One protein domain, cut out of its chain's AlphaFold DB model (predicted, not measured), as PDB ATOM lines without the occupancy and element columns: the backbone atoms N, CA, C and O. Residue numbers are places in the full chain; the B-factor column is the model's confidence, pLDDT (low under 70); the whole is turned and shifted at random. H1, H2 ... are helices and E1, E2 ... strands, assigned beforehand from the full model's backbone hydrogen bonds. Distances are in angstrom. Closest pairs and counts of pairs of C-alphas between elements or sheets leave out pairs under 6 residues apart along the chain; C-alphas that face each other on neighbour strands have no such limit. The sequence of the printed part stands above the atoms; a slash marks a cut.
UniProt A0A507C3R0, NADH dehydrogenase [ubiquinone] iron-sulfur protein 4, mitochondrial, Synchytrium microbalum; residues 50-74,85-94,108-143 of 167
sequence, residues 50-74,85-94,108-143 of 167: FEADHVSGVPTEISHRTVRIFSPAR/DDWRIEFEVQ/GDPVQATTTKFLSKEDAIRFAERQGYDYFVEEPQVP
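Overview. This is residues 50 to 74, 85 to 94 and 108 to 143 of the 167 residues of the protein "NADH dehydrogenase [ubiquinone] iron-sulfur protein 4, mitochondrial" of Synchytrium microbalum (UniProt A0A507C3R0). A small twisted sheet of four short strands makes a wall, with one helix, H3, packed over one face and running along the strands; no named helix covers the other face. Two short helical turns, H1 and H2, lie beyond one end of the strands, before E1. The printed part has 71 residues with three named helices and four named strands in the order H1, H2, E1, E2, E3, H3, E4, and the mixed sheet runs E3, E2, E1, E4. Its class is mixed, helices and strands, with 35 residues, under half, in named elements. It is compact, with a radius of gyration of the C-alphas of 12.5 A and spans of 41 by 28 by 16 A.

Along the chain. In the sheet, E3 is residues 115 to 118, 10.0 A from first to last C-alpha; E2 is residues 87 to 91, 13.7 A; E1 is residues 67 to 70, 9.7 A; and E4 is residues 135 to 138, 9.9 A, ending with C-alpha 138 at (36.827, -3.620, -4.748). H3, residues 121 to 130, spans 14.3 A from C-alpha 121 at (44.207, -0.765, -10.565). H1 is residues 53 to 56, 5.4 A, beginning with C-alpha 53 at (53.140, 11.870, 2.624), and H2 is residues 60 to 63, 5.0 A.

Arrangement. E3 and E4 are the edge strands. E2 and E1 are antiparallel at 155 degrees, with N 68 and O 90 2.8 A apart, within hydrogen-bond range. E3 and E2 are antiparallel at 154 degrees, with N 118 and O 87 2.8 A apart, within that range. E1 and E4 are parallel at 22 degrees, with N 69 and O 136 within range at 2.9 A. H3 is on the sheet at a height of 8.3 A, over E2 and E1, making two layers, a helix on one face of a sheet; on the local plane it stands at 7 degrees to E1, along the strands. The closest C-alphas of H3 and E1 are those of Ala 124 and Ile 69, 6.9 A apart. E3, H3 and E4 form a split strand-helix-strand unit, two strands running the same way with E2 and E1 between them, and its crossover is right-handed. H1 and H3 are close but not clearly touching, the closest C-alphas being those of Asp 53 and Arg 130, 7.0 A apart. H1 and H2 are also close but not clearly touching, with the C-alphas of Asp 53 and Ser 63 closest at 7.7 A. H1 and H2 are not on the sheet, and H2 and H3 are apart. In H3 every O i to N i+4 pair is within hydrogen-bond range; H1 and H2 are too short for such a pair, and each has its one O i to N i+3 pair within range.

Size, cuts and confidence. The two C-alphas farthest apart, those of Val 55 and Pro 143, are 41.5 A apart. Residues 75 to 84 are not printed, with 9.6 A between C-alphas 74 and 85, and residues 95 to 107 are not printed, with 8.2 A between C-alphas 94 and 108. Of the links that are printed whole, none is long. The mean pLDDT of the printed part is 90.6, and residue 50 is under 70.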
ATOM      1  N   PHE A  50      57.366   7.066   3.381       64.81
ATOM      2  CA  PHE A  50      56.575   7.377   2.190       64.81
ATOM      3  C   PHE A  50      56.945   8.761   1.652       64.81
ATOM      4  O   PHE A  50      56.668   9.788   2.271       64.81
ATOM      5  N   GLU A  51      57.575   8.797   0.476       71.12
ATOM      6  CA  GLU A  51      58.155  10.019  -0.099       71.12
ATOM      7  C   GLU A  51      57.144  11.163  -0.283       71.12
ATOM      8  O   GLU A  51      57.520  12.330  -0.172       71.12
ATOM      9  N   ALA A  52      55.871  10.863  -0.577       82.56
ATOM     10  CA  ALA A  52      54.880  11.907  -0.842       82.56
ATOM     11  C   ALA A  52      54.115  12.368   0.406       82.56
ATOM     12  O   ALA A  52      53.799  13.555   0.472       82.56
ATOM     13  N   ASP A  53      53.870  11.501   1.396       82.25
ATOM     14  CA  ASP A  53      53.140  11.870   2.624       82.25
ATOM     15  C   ASP A  53      53.836  13.046   3.334       82.25
ATOM     16  O   ASP A  53      53.234  14.100   3.548       82.25
ATOM     17  N   HIS A  54      55.157  12.950   3.523       81.44
ATOM     18  CA  HIS A  54      55.972  13.982   4.180       81.44
ATOM     19  C   HIS A  54      56.046  15.327   3.436       81.44
ATOM     20  O   HIS A  54      56.332  16.353   4.053       81.44
ATOM     21  N   VAL A  55      55.815  15.342   2.119       88.38
ATOM     22  CA  VAL A  55      55.950  16.542   1.268       88.38
ATOM     23  C   VAL A  55      54.591  17.159   0.926       88.38
ATOM     24  O   VAL A  55      54.509  18.349   0.623       88.38
ATOM     25  N   SER A  56      53.512  16.375   0.985       84.88
ATOM     26  CA  SER A  56      52.176  16.762   0.518       84.88
ATOM     27  C   SER A  56      51.524  17.900   1.315       84.88
ATOM     28  O   SER A  56      50.647  18.585   0.788       84.88
ATOM     29  N   GLY A  57      51.935  18.112   2.570       87.00
ATOM     30  CA  GLY A  57      51.325  19.096   3.470       87.00
ATOM     31  C   GLY A  57      49.902  18.731   3.911       87.00
ATOM     32  O   GLY A  57      49.174  19.589   4.411       87.00
ATOM     33  N   VAL A  58      49.492  17.475   3.710       86.19
ATOM     34  CA  VAL A  58      48.186  16.965   4.128       86.19
ATOM     35  C   VAL A  58      48.164  16.801   5.657       86.19
ATOM     36  O   VAL A  58      49.112  16.270   6.233       86.19
ATOM     37  N   PRO A  59      47.102  17.257   6.350       87.56
ATOM     38  CA  PRO A  59      46.932  16.994   7.774       87.56
ATOM     39  C   PRO A  59      46.901  15.493   8.089       87.56
ATOM     40  O   PRO A  59      46.212  14.729   7.413       87.56
ATOM     41  N   THR A  60      47.555  15.085   9.179       84.75
ATOM     42  CA  THR A  60      47.647  13.681   9.628       84.75
ATOM     43  C   THR A  60      46.280  12.999   9.796       84.75
ATOM     44  O   THR A  60      46.143  11.799   9.576       84.75
ATOM     45  N   GLU A  61      45.239  13.771  10.123       83.69
ATOM     46  CA  GLU A  61      43.852  13.299  10.243       83.69
ATOM     47  C   GLU A  61      43.291  12.699   8.947       83.69
ATOM     48  O   GLU A  61      42.387  11.864   8.992       83.69
ATOM     49  N   ILE A  62      43.795  13.138   7.792       84.31
ATOM     50  CA  ILE A  62      43.378  12.646   6.478       84.31
ATOM     51  C   ILE A  62      44.233  11.441   6.079       84.31
ATOM     52  O   ILE A  62      43.687  10.485   5.535       84.31
ATOM     53  N   SER A  63      45.534  11.444   6.399       81.62
ATOM     54  CA  SER A  63      46.451  10.335   6.086       81.62
ATOM     55  C   SER A  63      46.024   9.011   6.728       81.62
ATOM     56  O   SER A  63      46.118   7.966   6.095       81.62
ATOM     57  N   HIS A  64      45.463   9.038   7.940       82.94
ATOM     58  CA  HIS A  64      44.973   7.827   8.617       82.94
ATOM     59  C   HIS A  64      43.627   7.295   8.105       82.94
ATOM     60  O   HIS A  64      43.112   6.311   8.639       82.94
ATOM     61  N   ARG A  65      43.004   7.947   7.119       87.44
ATOM     62  CA  ARG A  65      41.709   7.499   6.607       87.44
ATOM     63  C   ARG A  65      41.876   6.351   5.634       87.44
ATOM     64  O   ARG A  65      42.778   6.340   4.802       87.44
ATOM     65  N   THR A  66      40.930   5.421   5.698       91.00
ATOM     66  CA  THR A  66      40.847   4.339   4.730       91.00
ATOM     67  C   THR A  66      40.216   4.827   3.430       91.00
ATOM     68  O   THR A  66      39.239   5.580   3.407       91.00
ATOM     69  N   VAL A  67      40.787   4.369   2.326       94.31
ATOM     70  CA  VAL A  67      40.452   4.777   0.973       94.31
ATOM     71  C   VAL A  67      39.911   3.587   0.185       94.31
ATOM     72  O   VAL A  67      40.442   2.476   0.233       94.31
ATOM     73  N   ARG A  68      38.841   3.816  -0.578       95.12
ATOM     74  CA  ARG A  68      38.259   2.826  -1.481       95.12
ATOM     75  C   ARG A  68      38.871   2.948  -2.867       95.12
ATOM     76  O   ARG A  68      38.705   3.979  -3.518       95.12
ATOM     77  N   ILE A  69      39.468   1.865  -3.352       96.25
ATOM     78  CA  ILE A  69      39.896   1.722  -4.745       96.25
ATOM     79  C   ILE A  69      38.883   0.836  -5.467       96.25
ATOM     80  O   ILE A  69      38.722  -0.331  -5.116       96.25
ATOM     81  N   PHE A  70      38.177   1.372  -6.460       95.81
ATOM     82  CA  PHE A  70      37.115   0.635  -7.147       95.81
ATOM     83  C   PHE A  70      36.920   1.078  -8.596       95.81
ATOM     84  O   PHE A  70      37.190   2.223  -8.957       95.81
ATOM     85  N   SER A  71      36.372   0.177  -9.411       94.81
ATOM     86  CA  SER A  71      35.761   0.537 -10.694       94.81
ATOM     87  C   SER A  71      34.273   0.803 -10.462       94.81
ATOM     88  O   SER A  71      33.578  -0.059  -9.911       94.81
ATOM     89  N   PRO A  72      33.731   1.965 -10.853       94.19
ATOM     90  CA  PRO A  72      32.332   2.287 -10.616       94.19
ATOM     91  C   PRO A  72      31.420   1.335 -11.395       94.19
ATOM     92  O   PRO A  72      31.583   1.126 -12.595       94.19
ATOM     93  N   ALA A  73      30.408   0.795 -10.720       93.00
ATOM     94  CA  ALA A  73      29.413  -0.048 -11.367       93.00
ATOM     95  C   ALA A  73      28.590   0.742 -12.400       93.00
ATOM     96  O   ALA A  73      28.294   1.931 -12.232       93.00
ATOM     97  N   ARG A  74      28.144   0.056 -13.458       93.38
ATOM     98  CA  ARG A  74      27.240   0.645 -14.450       93.38
ATOM     99  C   ARG A  74      25.936   1.091 -13.784       93.38
ATOM    100  O   ARG A  74      25.270   0.308 -13.108       93.38
ATOM    101  N   ASP A  85      35.032   1.741 -16.957       89.38
ATOM    102  CA  ASP A  85      36.401   1.290 -17.248       89.38
ATOM    103  C   ASP A  85      37.484   2.079 -16.485       89.38
ATOM    104  O   ASP A  85      38.635   1.655 -16.435       89.38
ATOM    105  N   ASP A  86      37.118   3.209 -15.868       94.12
ATOM    106  CA  ASP A  86      38.029   4.029 -15.061       94.12
ATOM    107  C   ASP A  86      38.139   3.487 -13.629       94.12
ATOM    108  O   ASP A  86      37.122   3.262 -12.967       94.12
ATOM    109  N   TRP A  87      39.354   3.432 -13.087       96.25
ATOM    110  CA  TRP A  87      39.576   3.174 -11.665       96.25
ATOM    111  C   TRP A  87      39.454   4.458 -10.858       96.25
ATOM    112  O   TRP A  87      39.872   5.530 -11.295       96.25
ATOM    113  N   ARG A  88      38.859   4.372  -9.670       96.44
ATOM    114  CA  ARG A  88      38.631   5.526  -8.804       96.44
ATOM    115  C   ARG A  88      39.111   5.274  -7.395       96.44
ATOM    116  O   ARG A  88      38.946   4.184  -6.859       96.44
ATOM    117  N   ILE A  89      39.650   6.339  -6.824       96.12
ATOM    118  CA  ILE A  89      40.012   6.441  -5.421       96.12
ATOM    119  C   ILE A  89      39.040   7.416  -4.760       96.12
ATOM    120  O   ILE A  89      38.911   8.558  -5.214       96.12
ATOM    121  N   GLU A  90      38.355   6.957  -3.716       94.94
ATOM    122  CA  GLU A  90      37.388   7.732  -2.936       94.94
ATOM    123  C   GLU A  90      37.642   7.544  -1.438       94.94
ATOM    124  O   GLU A  90      37.956   6.443  -0.988       94.94
ATOM    125  N   PHE A  91      37.501   8.621  -0.670       93.44
ATOM    126  CA  PHE A  91      37.607   8.582   0.785       93.44
ATOM    127  C   PHE A  91      36.283   8.146   1.415       93.44
ATOM    128  O   PHE A  91      35.208   8.416   0.879       93.44
ATOM    129  N   GLU A  92      36.351   7.506   2.580       90.06
ATOM    130  CA  GLU A  92      35.154   7.252   3.376       90.06
ATOM    131  C   GLU A  92      34.487   8.573   3.794       90.06
ATOM    132  O   GLU A  92      35.127   9.484   4.328       90.06
ATOM    133  N   VAL A  93      33.186   8.670   3.523       89.00
ATOM    134  CA  VAL A  93      32.401   9.886   3.732       89.00
ATOM    135  C   VAL A  93      32.048  10.039   5.207       89.00
ATOM    136  O   VAL A  93      31.453   9.144   5.800       89.00
ATOM    137  N   GLN A  94      32.361  11.206   5.768       89.38
ATOM    138  CA  GLN A  94      31.961  11.596   7.121       89.38
ATOM    139  C   GLN A  94      30.532  12.161   7.166       89.38
ATOM    140  O   GLN A  94      29.934  12.498   6.137       89.38
ATOM    141  N   GLY A 108      32.088  19.247   7.334       92.25
ATOM    142  CA  GLY A 108      33.417  19.687   7.761       92.25
ATOM    143  C   GLY A 108      34.545  18.894   7.110       92.25
ATOM    144  O   GLY A 108      35.707  19.129   7.423       92.25
ATOM    145  N   ASP A 109      34.218  17.942   6.233       91.94
ATOM    146  CA  ASP A 109      35.204  17.072   5.610       91.94
ATOM    147  C   ASP A 109      35.804  17.714   4.343       91.94
ATOM    148  O   ASP A 109      35.068  17.935   3.372       91.94
ATOM    149  N   PRO A 110      37.122  17.994   4.304       90.62
ATOM    150  CA  PRO A 110      37.757  18.604   3.137       90.62
ATOM    151  C   PRO A 110      37.847  17.656   1.933       90.62
ATOM    152  O   PRO A 110      37.895  18.122   0.796       90.62
ATOM    153  N   VAL A 111      37.855  16.334   2.149       91.88
ATOM    154  CA  VAL A 111      38.095  15.350   1.077       91.88
ATOM    155  C   VAL A 111      36.826  14.721   0.505       91.88
ATOM    156  O   VAL A 111      36.907  14.019  -0.500       91.88
ATOM    157  N   GLN A 112      35.647  15.044   1.045       91.25
ATOM    158  CA  GLN A 112      34.368  14.413   0.679       91.25
ATOM    159  C   GLN A 112      34.020  14.438  -0.821       91.25
ATOM    160  O   GLN A 112      33.296  13.573  -1.302       91.25
ATOM    161  N   ALA A 113      34.461  15.465  -1.552       91.69
ATOM    162  CA  ALA A 113      34.150  15.663  -2.970       91.69
ATOM    163  C   ALA A 113      35.316  15.248  -3.879       91.69
ATOM    164  O   ALA A 113      35.235  15.373  -5.102       91.69
ATOM    165  N   THR A 114      36.415  14.783  -3.285       92.50
ATOM    166  CA  THR A 114      37.628  14.437  -4.010       92.50
ATOM    167  C   THR A 114      37.512  13.009  -4.517       92.50
ATOM    168  O   THR A 114      37.414  12.055  -3.752       92.50
ATOM    169  N   THR A 115      37.538  12.853  -5.837       94.25
ATOM    170  CA  THR A 115      37.624  11.549  -6.493       94.25
ATOM    171  C   THR A 115      38.705  11.614  -7.550       94.25
ATOM    172  O   THR A 115      38.602  12.389  -8.504       94.25
ATOM    173  N   THR A 116      39.724  10.776  -7.403       94.81
ATOM    174  CA  THR A 116      40.829  10.715  -8.365       94.81
ATOM    175  C   THR A 116      40.612   9.539  -9.304       94.81
ATOM    176  O   THR A 116      40.246   8.451  -8.859       94.81
ATOM    177  N   LYS A 117      40.800   9.770 -10.605       96.38
ATOM    178  CA  LYS A 117      40.625   8.758 -11.652       96.38
ATOM    179  C   LYS A 117      41.973   8.223 -12.118       96.38
ATOM    180  O   LYS A 117      42.899   9.001 -12.327       96.38
ATOM    181  N   PHE A 118      42.031   6.921 -12.343       96.69
ATOM    182  CA  PHE A 118      43.200   6.183 -12.799       96.69
ATOM    183  C   PHE A 118      42.820   5.278 -13.968       96.69
ATOM    184  O   PHE A 118      41.664   4.886 -14.123       96.69
ATOM    185  N   LEU A 119      43.814   4.950 -14.788       95.12
ATOM    186  CA  LEU A 119      43.658   4.041 -15.924       95.12
ATOM    187  C   LEU A 119      43.724   2.572 -15.487       95.12
ATOM    188  O   LEU A 119      43.055   1.728 -16.074       95.12
ATOM    189  N   SER A 120      44.525   2.268 -14.463       95.69
ATOM    190  CA  SER A 120      44.769   0.909 -13.976       95.69
ATOM    191  C   SER A 120      44.545   0.798 -12.465       95.69
ATOM    192  O   SER A 120      44.603   1.795 -11.735       95.69
ATOM    193  N   LYS A 121      44.305  -0.433 -11.995       94.75
ATOM    194  CA  LYS A 121      44.207  -0.765 -10.565       94.75
ATOM    195  C   LYS A 121      45.550  -0.535  -9.880       94.75
ATOM    196  O   LYS A 121      45.608   0.008  -8.782       94.75
ATOM    197  N   GLU A 122      46.625  -0.926 -10.548       94.81
ATOM    198  CA  GLU A 122      47.993  -0.880 -10.046       94.81
ATOM    199  C   GLU A 122      48.460   0.567  -9.850       94.81
ATOM    200  O   GLU A 122      49.085   0.878  -8.839       94.81
ATOM    201  N   ASP A 123      48.095   1.480 -10.757       95.25
ATOM    202  CA  ASP A 123      48.391   2.908 -10.598       95.25
ATOM    203  C   ASP A 123      47.666   3.519  -9.402       95.25
ATOM    204  O   ASP A 123      48.242   4.348  -8.692       95.25
ATOM    205  N   ALA A 124      46.418   3.105  -9.169       95.19
ATOM    206  CA  ALA A 124      45.650   3.555  -8.019       95.19
ATOM    207  C   ALA A 124      46.263   3.046  -6.701       95.19
ATOM    208  O   ALA A 124      46.412   3.821  -5.756       95.19
ATOM    209  N   ILE A 125      46.679   1.775  -6.654       94.00
ATOM    210  CA  ILE A 125      47.353   1.182  -5.487       94.00
ATOM    211  C   ILE A 125      48.672   1.906  -5.212       94.00
ATOM    212  O   ILE A 125      48.868   2.416  -4.115       94.00
ATOM    213  N   ARG A 126      49.522   2.068  -6.231       93.19
ATOM    214  CA  ARG A 126      50.799   2.783  -6.106       93.19
ATOM    215  C   ARG A 126      50.613   4.221  -5.622       93.19
ATOM    216  O   ARG A 126      51.452   4.753  -4.898       93.19
ATOM    217  N   PHE A 127      49.535   4.887  -6.044       92.50
ATOM    218  CA  PHE A 127      49.213   6.221  -5.550       92.50
ATOM    219  C   PHE A 127      48.854   6.206  -4.061       92.50
ATOM    220  O   PHE A 127      49.363   7.054  -3.333       92.50
ATOM    221  N   ALA A 128      48.013   5.267  -3.621       91.56
ATOM    222  CA  ALA A 128      47.633   5.131  -2.217       91.56
ATOM    223  C   ALA A 128      48.841   4.792  -1.329       91.56
ATOM    224  O   ALA A 128      49.064   5.471  -0.331       91.56
ATOM    225  N   GLU A 129      49.673   3.836  -1.753       89.94
ATOM    226  CA  GLU A 129      50.902   3.436  -1.058       89.94
ATOM    227  C   GLU A 129      51.876   4.608  -0.909       89.94
ATOM    228  O   GLU A 129      52.357   4.882   0.183       89.94
ATOM    229  N   ARG A 130      52.122   5.374  -1.980       89.12
ATOM    230  CA  ARG A 130      53.052   6.516  -1.944       89.12
ATOM    231  C   ARG A 130      52.603   7.637  -0.997       89.12
ATOM    232  O   ARG A 130      53.445   8.396  -0.524       89.12
ATOM    233  N   GLN A 131      51.298   7.764  -0.774       88.69
ATOM    234  CA  GLN A 131      50.712   8.733   0.154       88.69
ATOM    235  C   GLN A 131      50.505   8.159   1.562       88.69
ATOM    236  O   GLN A 131      50.087   8.893   2.447       88.69
ATOM    237  N   GLY A 132      50.767   6.866   1.776       88.25
ATOM    238  CA  GLY A 132      50.559   6.209   3.065       88.25
ATOM    239  C   GLY A 132      49.088   6.025   3.455       88.25
ATOM    240  O   GLY A 132      48.798   5.875   4.638       88.25
ATOM    241  N   TYR A 133      48.156   6.040   2.495       90.25
ATOM    242  CA  TYR A 133      46.741   5.802   2.787       90.25
ATOM    243  C   TYR A 133      46.463   4.307   2.957       90.25
ATOM    244  O   TYR A 133      46.811   3.505   2.088       90.25
ATOM    245  N   ASP A 134      45.748   3.935   4.021       91.00
ATOM    246  CA  ASP A 134      45.169   2.595   4.138       91.00
ATOM    247  C   ASP A 134      44.115   2.411   3.043       91.00
ATOM    248  O   ASP A 134      43.287   3.296   2.821       91.00
ATOM    249  N   TYR A 135      44.100   1.273   2.350       93.00
ATOM    250  CA  TYR A 135      43.175   1.080   1.233       93.00
ATOM    251  C   TYR A 135      42.503  -0.289   1.229       93.00
ATOM    252  O   TYR A 135      43.028  -1.281   1.734       93.00
ATOM    253  N   PHE A 136      41.323  -0.353   0.616       94.00
ATOM    254  CA  PHE A 136      40.678  -1.606   0.233       94.00
ATOM    255  C   PHE A 136      40.347  -1.580  -1.256       94.00
ATOM    256  O   PHE A 136      39.954  -0.540  -1.797       94.00
ATOM    257  N   VAL A 137      40.508  -2.724  -1.922       94.88
ATOM    258  CA  VAL A 137      40.282  -2.825  -3.365       94.88
ATOM    259  C   VAL A 137      39.025  -3.627  -3.651       94.88
ATOM    260  O   VAL A 137      38.948  -4.813  -3.351       94.88
ATOM    261  N   GLU A 138      38.049  -2.981  -4.280       94.06
ATOM    262  CA  GLU A 138      36.827  -3.620  -4.748       94.06
ATOM    263  C   GLU A 138      36.974  -4.007  -6.223       94.06
ATOM    264  O   GLU A 138      37.097  -3.152  -7.107       94.06
ATOM    265  N   GLU A 139      36.965  -5.311  -6.499       92.25
ATOM    266  CA  GLU A 139      37.090  -5.803  -7.868       92.25
ATOM    267  C   GLU A 139      35.801  -5.586  -8.681       92.25
ATOM    268  O   GLU A 139      34.693  -5.846  -8.188       92.25
ATOM    269  N   PRO A 140      35.917  -5.137  -9.947       92.44
ATOM    270  CA  PRO A 140      34.763  -4.878 -10.792       92.44
ATOM    271  C   PRO A 140      33.971  -6.152 -11.078       92.44
ATOM    272  O   PRO A 140      34.494  -7.160 -11.556       92.44
ATOM    273  N   GLN A 141      32.659  -6.074 -10.876       89.75
ATOM    274  CA  GLN A 141      31.742  -7.158 -11.207       89.75
ATOM    275  C   GLN A 141      31.396  -7.126 -12.699       89.75
ATOM    276  O   GLN A 141      30.483  -6.421 -13.136       89.75
ATOM    277  N   VAL A 142      32.126  -7.910 -13.496       89.12
ATOM    278  CA  VAL A 142      31.891  -8.000 -14.943       89.12
ATOM    279  C   VAL A 142      30.627  -8.826 -15.228       89.12
ATOM    280  O   VAL A 142      30.507  -9.972 -14.772       89.12
ATOM    281  N   PRO A 143      29.658  -8.298 -16.003       88.56
ATOM    282  CA  PRO A 143      28.467  -9.053 -16.361       88.56
ATOM    283  C   PRO A 143      28.832 -10.241 -17.256       88.56
ATOM    284  O   PRO A 143      29.487 -10.100 -18.287       88.56
TER     285      PRO A 143